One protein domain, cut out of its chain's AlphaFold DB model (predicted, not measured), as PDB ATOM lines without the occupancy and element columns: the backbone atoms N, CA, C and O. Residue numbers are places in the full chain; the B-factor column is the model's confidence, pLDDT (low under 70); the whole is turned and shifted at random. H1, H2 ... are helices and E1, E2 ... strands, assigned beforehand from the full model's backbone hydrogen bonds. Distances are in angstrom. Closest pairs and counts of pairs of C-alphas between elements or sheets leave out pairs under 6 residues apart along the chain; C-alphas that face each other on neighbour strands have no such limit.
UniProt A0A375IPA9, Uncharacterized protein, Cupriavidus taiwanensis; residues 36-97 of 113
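Overview. This is residues 36 to 97 of the 113 residues of an uncharacterized protein of Cupriavidus taiwanensis (UniProt A0A375IPA9). A small three-stranded sheet has the single helix H1 packed over one face and its other face bare, and two long loops, residues 42 to 54 and 60 to 74, reach out at opposite ends and make the length of the rod. The 62 printed residues hold E1, E2, H1 and E3 in that order, with under half of them in these elements; the class is mixed, helices and strands. The mixed sheet runs E1, E2, E3. The whole is only just loose, close to compact, with a radius of gyration of the C-alphas of 13.1 A and spans of 42 by 19 by 18 A.

Along the chain. Find C-alpha 39 at (44.426, 6.828, -21.028), where E1, residues 39 to 41, begins; it is 6.6 A long. E2, residues 55 to 59, covers 13.2 A. Look next at C-alpha 75 at (25.714, 12.854, -23.705): from there H1, residues 75 to 88, runs 20.1 A. E3, residues 92 to 96, covers 13.3 A and ends at C-alpha 96, (39.328, 15.679, -19.444).

Arrangement. E1 and E2 form an antiparallel hairpin at 159 degrees, with N 41 and O 55 2.8 A apart. E2 and E3 are parallel at 19 degrees, with N 56 and O 92 2.9 A apart. E2, H1 and E3 make a strand-helix-strand unit, two parallel neighbour strands with a helix between, its crossover right-handed. H1 is on the sheet, two layers, at a height over the sheet of 9.1 A; it lies over E2 and E3, slantwise to the strands, at 39 degrees to E3 on the local plane. The closest C-alphas of H1 and E3 are those of Val 81 and Ala 93, 6.8 A apart. Every O i to N i+4 pair in H1 is within hydrogen-bond range.

Size, cuts and confidence. The C-alphas farthest apart are those of Arg 50 and Ser 67, 42.6 A. The links E1 to E2 and E2 to H1 are long, and H1 to E3 is tight. The printed part has no cut; residue 50 alone has a pLDDT under 70.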
ATOM      1  N   LYS A  36      38.424   2.568 -27.664       85.75
ATOM      2  CA  LYS A  36      39.479   2.543 -26.653       85.75
ATOM      3  C   LYS A  36      39.591   3.938 -26.046       85.75
ATOM      4  O   LYS A  36      39.575   4.882 -26.828       85.75
ATOM      5  N   PRO A  37      39.773   4.043 -24.725       88.19
ATOM      6  CA  PRO A  37      40.036   5.326 -24.102       88.19
ATOM      7  C   PRO A  37      41.442   5.825 -24.426       88.19
ATOM      8  O   PRO A  37      42.343   5.019 -24.706       88.19
ATOM      9  N   ASP A  38      41.642   7.130 -24.290       91.06
ATOM     10  CA  ASP A  38      42.955   7.755 -24.459       91.06
ATOM     11  C   ASP A  38      43.976   7.285 -23.416       91.06
ATOM     12  O   ASP A  38      45.141   7.020 -23.738       91.06
ATOM     13  N   VAL A  39      43.549   7.160 -22.153       92.06
ATOM     14  CA  VAL A  39      44.426   6.828 -21.028       92.06
ATOM     15  C   VAL A  39      43.797   5.773 -20.119       92.06
ATOM     16  O   VAL A  39      42.637   5.845 -19.717       92.06
ATOM     17  N   LEU A  40      44.622   4.799 -19.734       89.81
ATOM     18  CA  LEU A  40      44.309   3.783 -18.732       89.81
ATOM     19  C   LEU A  40      45.263   3.925 -17.548       89.81
ATOM     20  O   LEU A  40      46.482   3.859 -17.723       89.81
ATOM     21  N   LEU A  41      44.714   4.069 -16.346       88.19
ATOM     22  CA  LEU A  41      45.479   4.140 -15.106       88.19
ATOM     23  C   LEU A  41      45.399   2.804 -14.370       88.19
ATOM     24  O   LEU A  41      44.319   2.307 -14.051       88.19
ATOM     25  N   TRP A  42      46.568   2.231 -14.101       87.56
ATOM     26  CA  TRP A  42      46.710   0.956 -13.407       87.56
ATOM     27  C   TRP A  42      47.170   1.185 -11.969       87.56
ATOM     28  O   TRP A  42      48.041   2.034 -11.750       87.56
ATOM     29  N   PRO A  43      46.645   0.419 -10.994       83.12
ATOM     30  CA  PRO A  43      47.216   0.401  -9.656       83.12
ATOM     31  C   PRO A  43      48.702   0.046  -9.707       83.12
ATOM     32  O   PRO A  43      49.139  -0.779 -10.517       83.12
ATOM     33  N   ALA A  44      49.484   0.656  -8.820       83.88
ATOM     34  CA  ALA A  44      50.907   0.364  -8.724       83.88
ATOM     35  C   ALA A  44      51.138  -1.142  -8.495       83.88
ATOM     36  O   ALA A  44      50.502  -1.757  -7.643       83.88
ATOM     37  N   GLY A  45      52.044  -1.736  -9.274       78.88
ATOM     38  CA  GLY A  45      52.387  -3.159  -9.175       78.88
ATOM     39  C   GLY A  45      51.428  -4.124  -9.887       78.88
ATOM     40  O   GLY A  45      51.723  -5.317  -9.941       78.88
ATOM     41  N   VAL A  46      50.328  -3.648 -10.481       76.19
ATOM     42  CA  VAL A  46      49.414  -4.496 -11.263       76.19
ATOM     43  C   VAL A  46      49.831  -4.508 -12.732       76.19
ATOM     44  O   VAL A  46      49.955  -3.469 -13.378       76.19
ATOM     45  N   SER A  47      50.036  -5.709 -13.279       72.06
ATOM     46  CA  SER A  47      50.327  -5.886 -14.703       72.06
ATOM     47  C   SER A  47      49.060  -5.724 -15.552       72.06
ATOM     48  O   SER A  47      48.057  -6.377 -15.242       72.06
ATOM     49  N   PRO A  48      49.129  -5.019 -16.701       72.25
ATOM     50  CA  PRO A  48      48.035  -4.941 -17.666       72.25
ATOM     51  C   PRO A  48      47.502  -6.284 -18.189       72.25
ATOM     52  O   PRO A  48      46.415  -6.345 -18.751       72.25
ATOM     53  N   SER A  49      48.274  -7.362 -18.037       72.94
ATOM     54  CA  SER A  49      47.896  -8.715 -18.459       72.94
ATOM     55  C   SER A  49      47.130  -9.526 -17.409       72.94
ATOM     56  O   SER A  49      46.707 -10.637 -17.717       72.94
ATOM     57  N   ARG A  50      46.994  -9.032 -16.169       68.00
ATOM     58  CA  ARG A  50      46.469  -9.812 -15.030       68.00
ATOM     59  C   ARG A  50      45.329  -9.141 -14.258       68.00
ATOM     60  O   ARG A  50      44.910  -9.680 -13.241       68.00
ATOM     61  N   GLY A  51      44.837  -7.989 -14.702       71.38
ATOM     62  CA  GLY A  51      43.769  -7.268 -14.006       71.38
ATOM     63  C   GLY A  51      43.025  -6.295 -14.911       71.38
ATOM     64  O   GLY A  51      43.236  -6.296 -16.123       71.38
ATOM     65  N   SER A  52      42.182  -5.460 -14.311       79.44
ATOM     66  CA  SER A  52      41.565  -4.299 -14.951       79.44
ATOM     67  C   SER A  52      42.259  -3.000 -14.511       79.44
ATOM     68  O   SER A  52      42.842  -2.944 -13.422       79.44
ATOM     69  N   PRO A  53      42.236  -1.947 -15.348       86.12
ATOM     70  CA  PRO A  53      42.638  -0.612 -14.919       86.12
ATOM     71  C   PRO A  53      41.705  -0.119 -13.802       86.12
ATOM     72  O   PRO A  53      40.513  -0.424 -13.798       86.12
ATOM     73  N   ASP A  54      42.230   0.678 -12.872       86.62
ATOM     74  CA  ASP A  54      41.422   1.279 -11.799       86.62
ATOM     75  C   ASP A  54      40.646   2.500 -12.287       86.62
ATOM     76  O   ASP A  54      39.537   2.748 -11.823       86.62
ATOM     77  N   THR A  55      41.216   3.252 -13.235       89.75
ATOM     78  CA  THR A  55      40.578   4.447 -13.786       89.75
ATOM     79  C   THR A  55      40.828   4.569 -15.286       89.75
ATOM     80  O   THR A  55      41.944   4.359 -15.769       89.75
ATOM     81  N   ILE A  56      39.793   4.972 -16.015       91.38
ATOM     82  CA  ILE A  56      39.870   5.427 -17.404       91.38
ATOM     83  C   ILE A  56      39.910   6.958 -17.433       91.38
ATOM     84  O   ILE A  56      39.203   7.613 -16.667       91.38
ATOM     85  N   VAL A  57      40.718   7.544 -18.312       93.75
ATOM     86  CA  VAL A  57      40.630   8.974 -18.628       93.75
ATOM     87  C   VAL A  57      40.516   9.126 -20.133       93.75
ATOM     88  O   VAL A  57      41.320   8.552 -20.867       93.75
ATOM     89  N   ASP A  58      39.522   9.890 -20.563       94.19
ATOM     90  CA  ASP A  58      39.282  10.190 -21.969       94.19
ATOM     91  C   ASP A  58      39.301  11.704 -22.170       94.19
ATOM     92  O   ASP A  58      38.718  12.442 -21.365       94.19
ATOM     93  N   ALA A  59      40.071  12.171 -23.150       94.06
ATOM     94  CA  ALA A  59      40.337  13.584 -23.337       94.06
ATOM     95  C   ALA A  59      39.592  14.112 -24.559       94.06
ATOM     96  O   ALA A  59      39.744  13.633 -25.676       94.06
ATOM     97  N   GLU A  60      38.841  15.184 -24.350       92.94
ATOM     98  CA  GLU A  60      37.981  15.761 -25.370       92.94
ATOM     99  C   GLU A  60      38.442  17.171 -25.717       92.94
ATOM    100  O   GLU A  60      38.604  18.029 -24.847       92.94
ATOM    101  N   TRP A  61      38.615  17.457 -27.008       93.88
ATOM    102  CA  TRP A  61      38.939  18.808 -27.472       93.88
ATOM    103  C   TRP A  61      37.664  19.627 -27.704       93.88
ATOM    104  O   TRP A  61      37.323  19.998 -28.829       93.88
ATOM    105  N   LYS A  62      36.933  19.887 -26.615       90.88
ATOM    106  CA  LYS A  62      35.660  20.623 -26.618       90.88
ATOM    107  C   LYS A  62      35.672  21.727 -25.565       90.88
ATOM    108  O   LYS A  62      36.248  21.575 -24.491       90.88
ATOM    109  N   ILE A  63      35.028  22.850 -25.878       90.38
ATOM    110  CA  ILE A  63      34.869  23.964 -24.938       90.38
ATOM    111  C   ILE A  63      33.673  23.673 -24.033       90.38
ATOM    112  O   ILE A  63      32.545  23.542 -24.510       90.38
ATOM    113  N   LEU A  64      33.921  23.628 -22.728       91.56
ATOM    114  CA  LEU A  64      32.871  23.499 -21.725       91.56
ATOM    115  C   LEU A  64      32.041  24.782 -21.594       91.56
ATOM    116  O   LEU A  64      32.486  25.891 -21.895       91.56
ATOM    117  N   LYS A  65      30.828  24.630 -21.063       91.75
ATOM    118  CA  LYS A  65      29.901  25.707 -20.697       91.75
ATOM    119  C   LYS A  65      29.612  25.655 -19.192       91.75
ATOM    120  O   LYS A  65      28.531  25.206 -18.810       91.75
ATOM    121  N   PRO A  66      30.517  26.150 -18.325       91.62
ATOM    122  CA  PRO A  66      30.369  26.045 -16.868       91.62
ATOM    123  C   PRO A  66      29.141  26.757 -16.276       91.62
ATOM    124  O   PRO A  66      28.849  26.602 -15.096       91.62
ATOM    125  N   SER A  67      28.429  27.563 -17.072       90.25
ATOM    126  CA  SER A  67      27.147  28.167 -16.695       90.25
ATOM    127  C   SER A  67      25.978  27.176 -16.684       90.25
ATOM    128  O   SER A  67      24.925  27.497 -16.138       90.25
ATOM    129  N   ARG A  68      26.130  25.992 -17.287       91.62
ATOM    130  CA  ARG A  68      25.148  24.902 -17.229       91.62
ATOM    131  C   ARG A  68      25.471  23.951 -16.082       91.62
ATOM    132  O   ARG A  68      26.632  23.798 -15.721       91.62
ATOM    133  N   LEU A  69      24.458  23.253 -15.566       89.44
ATOM    134  CA  LEU A  69      24.623  22.262 -14.491       89.44
ATOM    135  C   LEU A  69      25.556  21.107 -14.889       89.44
ATOM    136  O   LEU A  69      26.398  20.696 -14.103       89.44
ATOM    137  N   ASP A  70      25.440  20.645 -16.132       91.25
ATOM    138  CA  ASP A  70      26.263  19.596 -16.749       91.25
ATOM    139  C   ASP A  70      27.590  20.123 -17.320       91.25
ATOM    140  O   ASP A  70      28.320  19.391 -17.984       91.25
ATOM    141  N   TRP A  71      27.881  21.414 -17.136       92.75
ATOM    142  CA  TRP A  71      28.998  22.119 -17.766       92.75
ATOM    143  C   TRP A  71      29.032  21.992 -19.301       92.75
ATOM    144  O   TRP A  71      30.059  22.256 -19.923       92.75
ATOM    145  N   GLY A  72      27.913  21.639 -19.939       92.44
ATOM    146  CA  GLY A  72      27.824  21.410 -21.379       92.44
ATOM    147  C   GLY A  72      28.556  20.161 -21.877       92.44
ATOM    148  O   GLY A  72      28.907  20.137 -23.055       92.44
ATOM    149  N   VAL A  73      28.802  19.174 -21.010       93.12
ATOM    150  CA  VAL A  73      29.282  17.841 -21.412       93.12
ATOM    151  C   VAL A  73      28.273  17.199 -22.369       93.12
ATOM    152  O   VAL A  73      27.065  17.274 -22.140       93.12
ATOM    153  N   ASP A  74      28.763  16.605 -23.458       91.88
ATOM    154  CA  ASP A  74      27.924  15.914 -24.437       91.88
ATOM    155  C   ASP A  74      27.502  14.540 -23.892       91.88
ATOM    156  O   ASP A  74      28.312  13.806 -23.324       91.88
ATOM    157  N   GLU A  75      26.239  14.166 -24.089       91.44
ATOM    158  CA  GLU A  75      25.714  12.854 -23.705       91.44
ATOM    159  C   GLU A  75      26.490  11.715 -24.389       91.44
ATOM    160  O   GLU A  75      26.727  10.664 -23.791       91.44
ATOM    161  N   ASN A  76      26.964  11.937 -25.619       91.56
ATOM    162  CA  ASN A  76      27.777  10.959 -26.332       91.56
ATOM    163  C   ASN A  76      29.127  10.688 -25.638       91.56
ATOM    164  O   ASN A  76      29.604   9.554 -25.683       91.56
ATOM    165  N   ASP A  77      29.704  11.678 -24.950       92.56
ATOM    166  CA  ASP A  77      30.963  11.519 -24.203       92.56
ATOM    167  C   ASP A  77      30.730  10.619 -22.984       92.56
ATOM    168  O   ASP A  77      31.488   9.682 -22.720       92.56
ATOM    169  N   ALA A  78      29.613  10.831 -22.279       90.06
ATOM    170  CA  ALA A  78      29.203   9.982 -21.165       90.06
ATOM    171  C   ALA A  78      28.919   8.538 -21.620       90.06
ATOM    172  O   ALA A  78      29.381   7.584 -20.988       90.06
ATOM    173  N   HIS A  79      28.218   8.360 -22.743       92.38
ATOM    174  CA  HIS A  79      27.952   7.038 -23.319       92.38
ATOM    175  C   HIS A  79      29.228   6.312 -23.745       92.38
ATOM    176  O   HIS A  79      29.378   5.113 -23.491       92.38
ATOM    177  N   GLN A  80      30.167   7.022 -24.365       91.12
ATOM    178  CA  GLN A  80      31.445   6.453 -24.767       91.12
ATOM    179  C   GLN A  80      32.259   6.001 -23.547       91.12
ATOM    180  O   GLN A  80      32.764   4.875 -23.515       91.12
ATOM    181  N   VAL A  81      32.314   6.826 -22.501       92.56
ATOM    182  CA  VAL A  81      32.980   6.484 -21.243       92.56
ATOM    183  C   VAL A  81      32.324   5.287 -20.550       92.56
ATOM    184  O   VAL A  81      33.033   4.396 -20.073       92.56
ATOM    185  N   LEU A  82      30.992   5.209 -20.537       91.62
ATOM    186  CA  LEU A  82      30.272   4.052 -20.005       91.62
ATOM    187  C   LEU A  82      30.640   2.766 -20.762       91.62
ATOM    188  O   LEU A  82      30.916   1.736 -20.143       91.62
ATOM    189  N   ALA A  83      30.720   2.828 -22.093       90.56
ATOM    190  CA  ALA A  83      31.160   1.696 -22.904       90.56
ATOM    191  C   ALA A  83      32.599   1.271 -22.561       90.56
ATOM    192  O   ALA A  83      32.893   0.071 -22.496       90.56
ATOM    193  N   TYR A  84      33.496   2.223 -22.278       89.31
ATOM    194  CA  TYR A  84      34.853   1.915 -21.824       89.31
ATOM    195  C   TYR A  84      34.869   1.244 -20.446       89.31
ATOM    196  O   TYR A  84      35.539   0.222 -20.288       89.31
ATOM    197  N   LEU A  85      34.121   1.759 -19.468       88.75
ATOM    198  CA  LEU A  85      34.025   1.167 -18.128       88.75
ATOM    199  C   LEU A  85      33.610  -0.307 -18.197       88.75
ATOM    200  O   LEU A  85      34.305  -1.172 -17.657       88.75
ATOM    201  N   LEU A  86      32.544  -0.594 -18.951       86.81
ATOM    202  CA  LEU A  86      32.040  -1.951 -19.168       86.81
ATOM    203  C   LEU A  86      33.073  -2.837 -19.872       86.81
ATOM    204  O   LEU A  86      33.356  -3.945 -19.420       86.81
ATOM    205  N   ARG A  87      33.675  -2.343 -20.960       85.12
ATOM    206  CA  ARG A  87      34.643  -3.110 -21.756       85.12
ATOM    207  C   ARG A  87      35.891  -3.495 -20.962       85.12
ATOM    208  O   ARG A  87      36.451  -4.565 -21.195       85.12
ATOM    209  N   TYR A  88      36.369  -2.607 -20.095       82.75
ATOM    210  CA  TYR A  88      37.622  -2.789 -19.361       82.75
ATOM    211  C   TYR A  88      37.423  -3.310 -17.930       82.75
ATOM    212  O   TYR A  88      38.419  -3.540 -17.246       82.75
ATOM    213  N   GLY A  89      36.181  -3.513 -17.474       83.19
ATOM    214  CA  GLY A  89      35.892  -3.939 -16.099       83.19
ATOM    215  C   GLY A  89      36.373  -2.920 -15.063       83.19
ATOM    216  O   GLY A  89      36.895  -3.292 -14.010       83.19
ATOM    217  N   CYS A  90      36.273  -1.638 -15.408       84.25
ATOM    218  CA  CYS A  90      36.729  -0.514 -14.603       84.25
ATOM    219  C   CYS A  90      35.521   0.163 -13.941       84.25
ATOM    220  O   CYS A  90      34.433   0.177 -14.512       84.25
ATOM    221  N   GLN A  91      35.702   0.717 -12.742       84.69
ATOM    222  CA  GLN A  91      34.613   1.351 -11.980       84.69
ATOM    223  C   GLN A  91      34.680   2.879 -11.989       84.69
ATOM    224  O   GLN A  91      33.748   3.534 -11.533       84.69
ATOM    225  N   ARG A  92      35.788   3.460 -12.462       91.31
ATOM    226  CA  ARG A  92      36.018   4.905 -12.430       91.31
ATOM    227  C   ARG A  92      36.441   5.409 -13.791       91.31
ATOM    228  O   ARG A  92      37.317   4.837 -14.437       91.31
ATOM    229  N   ALA A  93      35.859   6.525 -14.195       93.00
ATOM    230  CA  ALA A  93      36.291   7.240 -15.376       93.00
ATOM    231  C   ALA A  93      36.320   8.744 -15.129       93.00
ATOM    232  O   ALA A  93      35.663   9.253 -14.221       93.00
ATOM    233  N   LYS A  94      37.115   9.446 -15.933       93.94
ATOM    234  CA  LYS A  94      37.191  10.904 -15.944       93.94
ATOM    235  C   LYS A  94      37.179  11.392 -17.382       93.94
ATOM    236  O   LYS A  94      37.927  10.874 -18.206       93.94
ATOM    237  N   LEU A  95      36.386  12.422 -17.641       94.12
ATOM    238  CA  LEU A  95      36.479  13.204 -18.864       94.12
ATOM    239  C   LEU A  95      37.411  14.389 -18.619       94.12
ATOM    240  O   LEU A  95      37.274  15.102 -17.619       94.12
ATOM    241  N   ALA A  96      38.378  14.581 -19.506       93.50
ATOM    242  CA  ALA A  96      39.328  15.679 -19.444       93.50
ATOM    243  C   ALA A  96      39.066  16.655 -20.592       93.50
ATOM    244  O   ALA A  96      39.246  16.315 -21.755       93.50
ATOM    245  N   TYR A  97      38.691  17.886 -20.254       93.25
ATOM    246  CA  TYR A  97      38.470  18.957 -21.223       93.25
ATOM    247  C   TYR A  97      39.510  20.066 -21.040       93.25
ATOM    248  O   TYR A  97      39.919  20.343 -19.904       93.25
TER     249      TYR A  97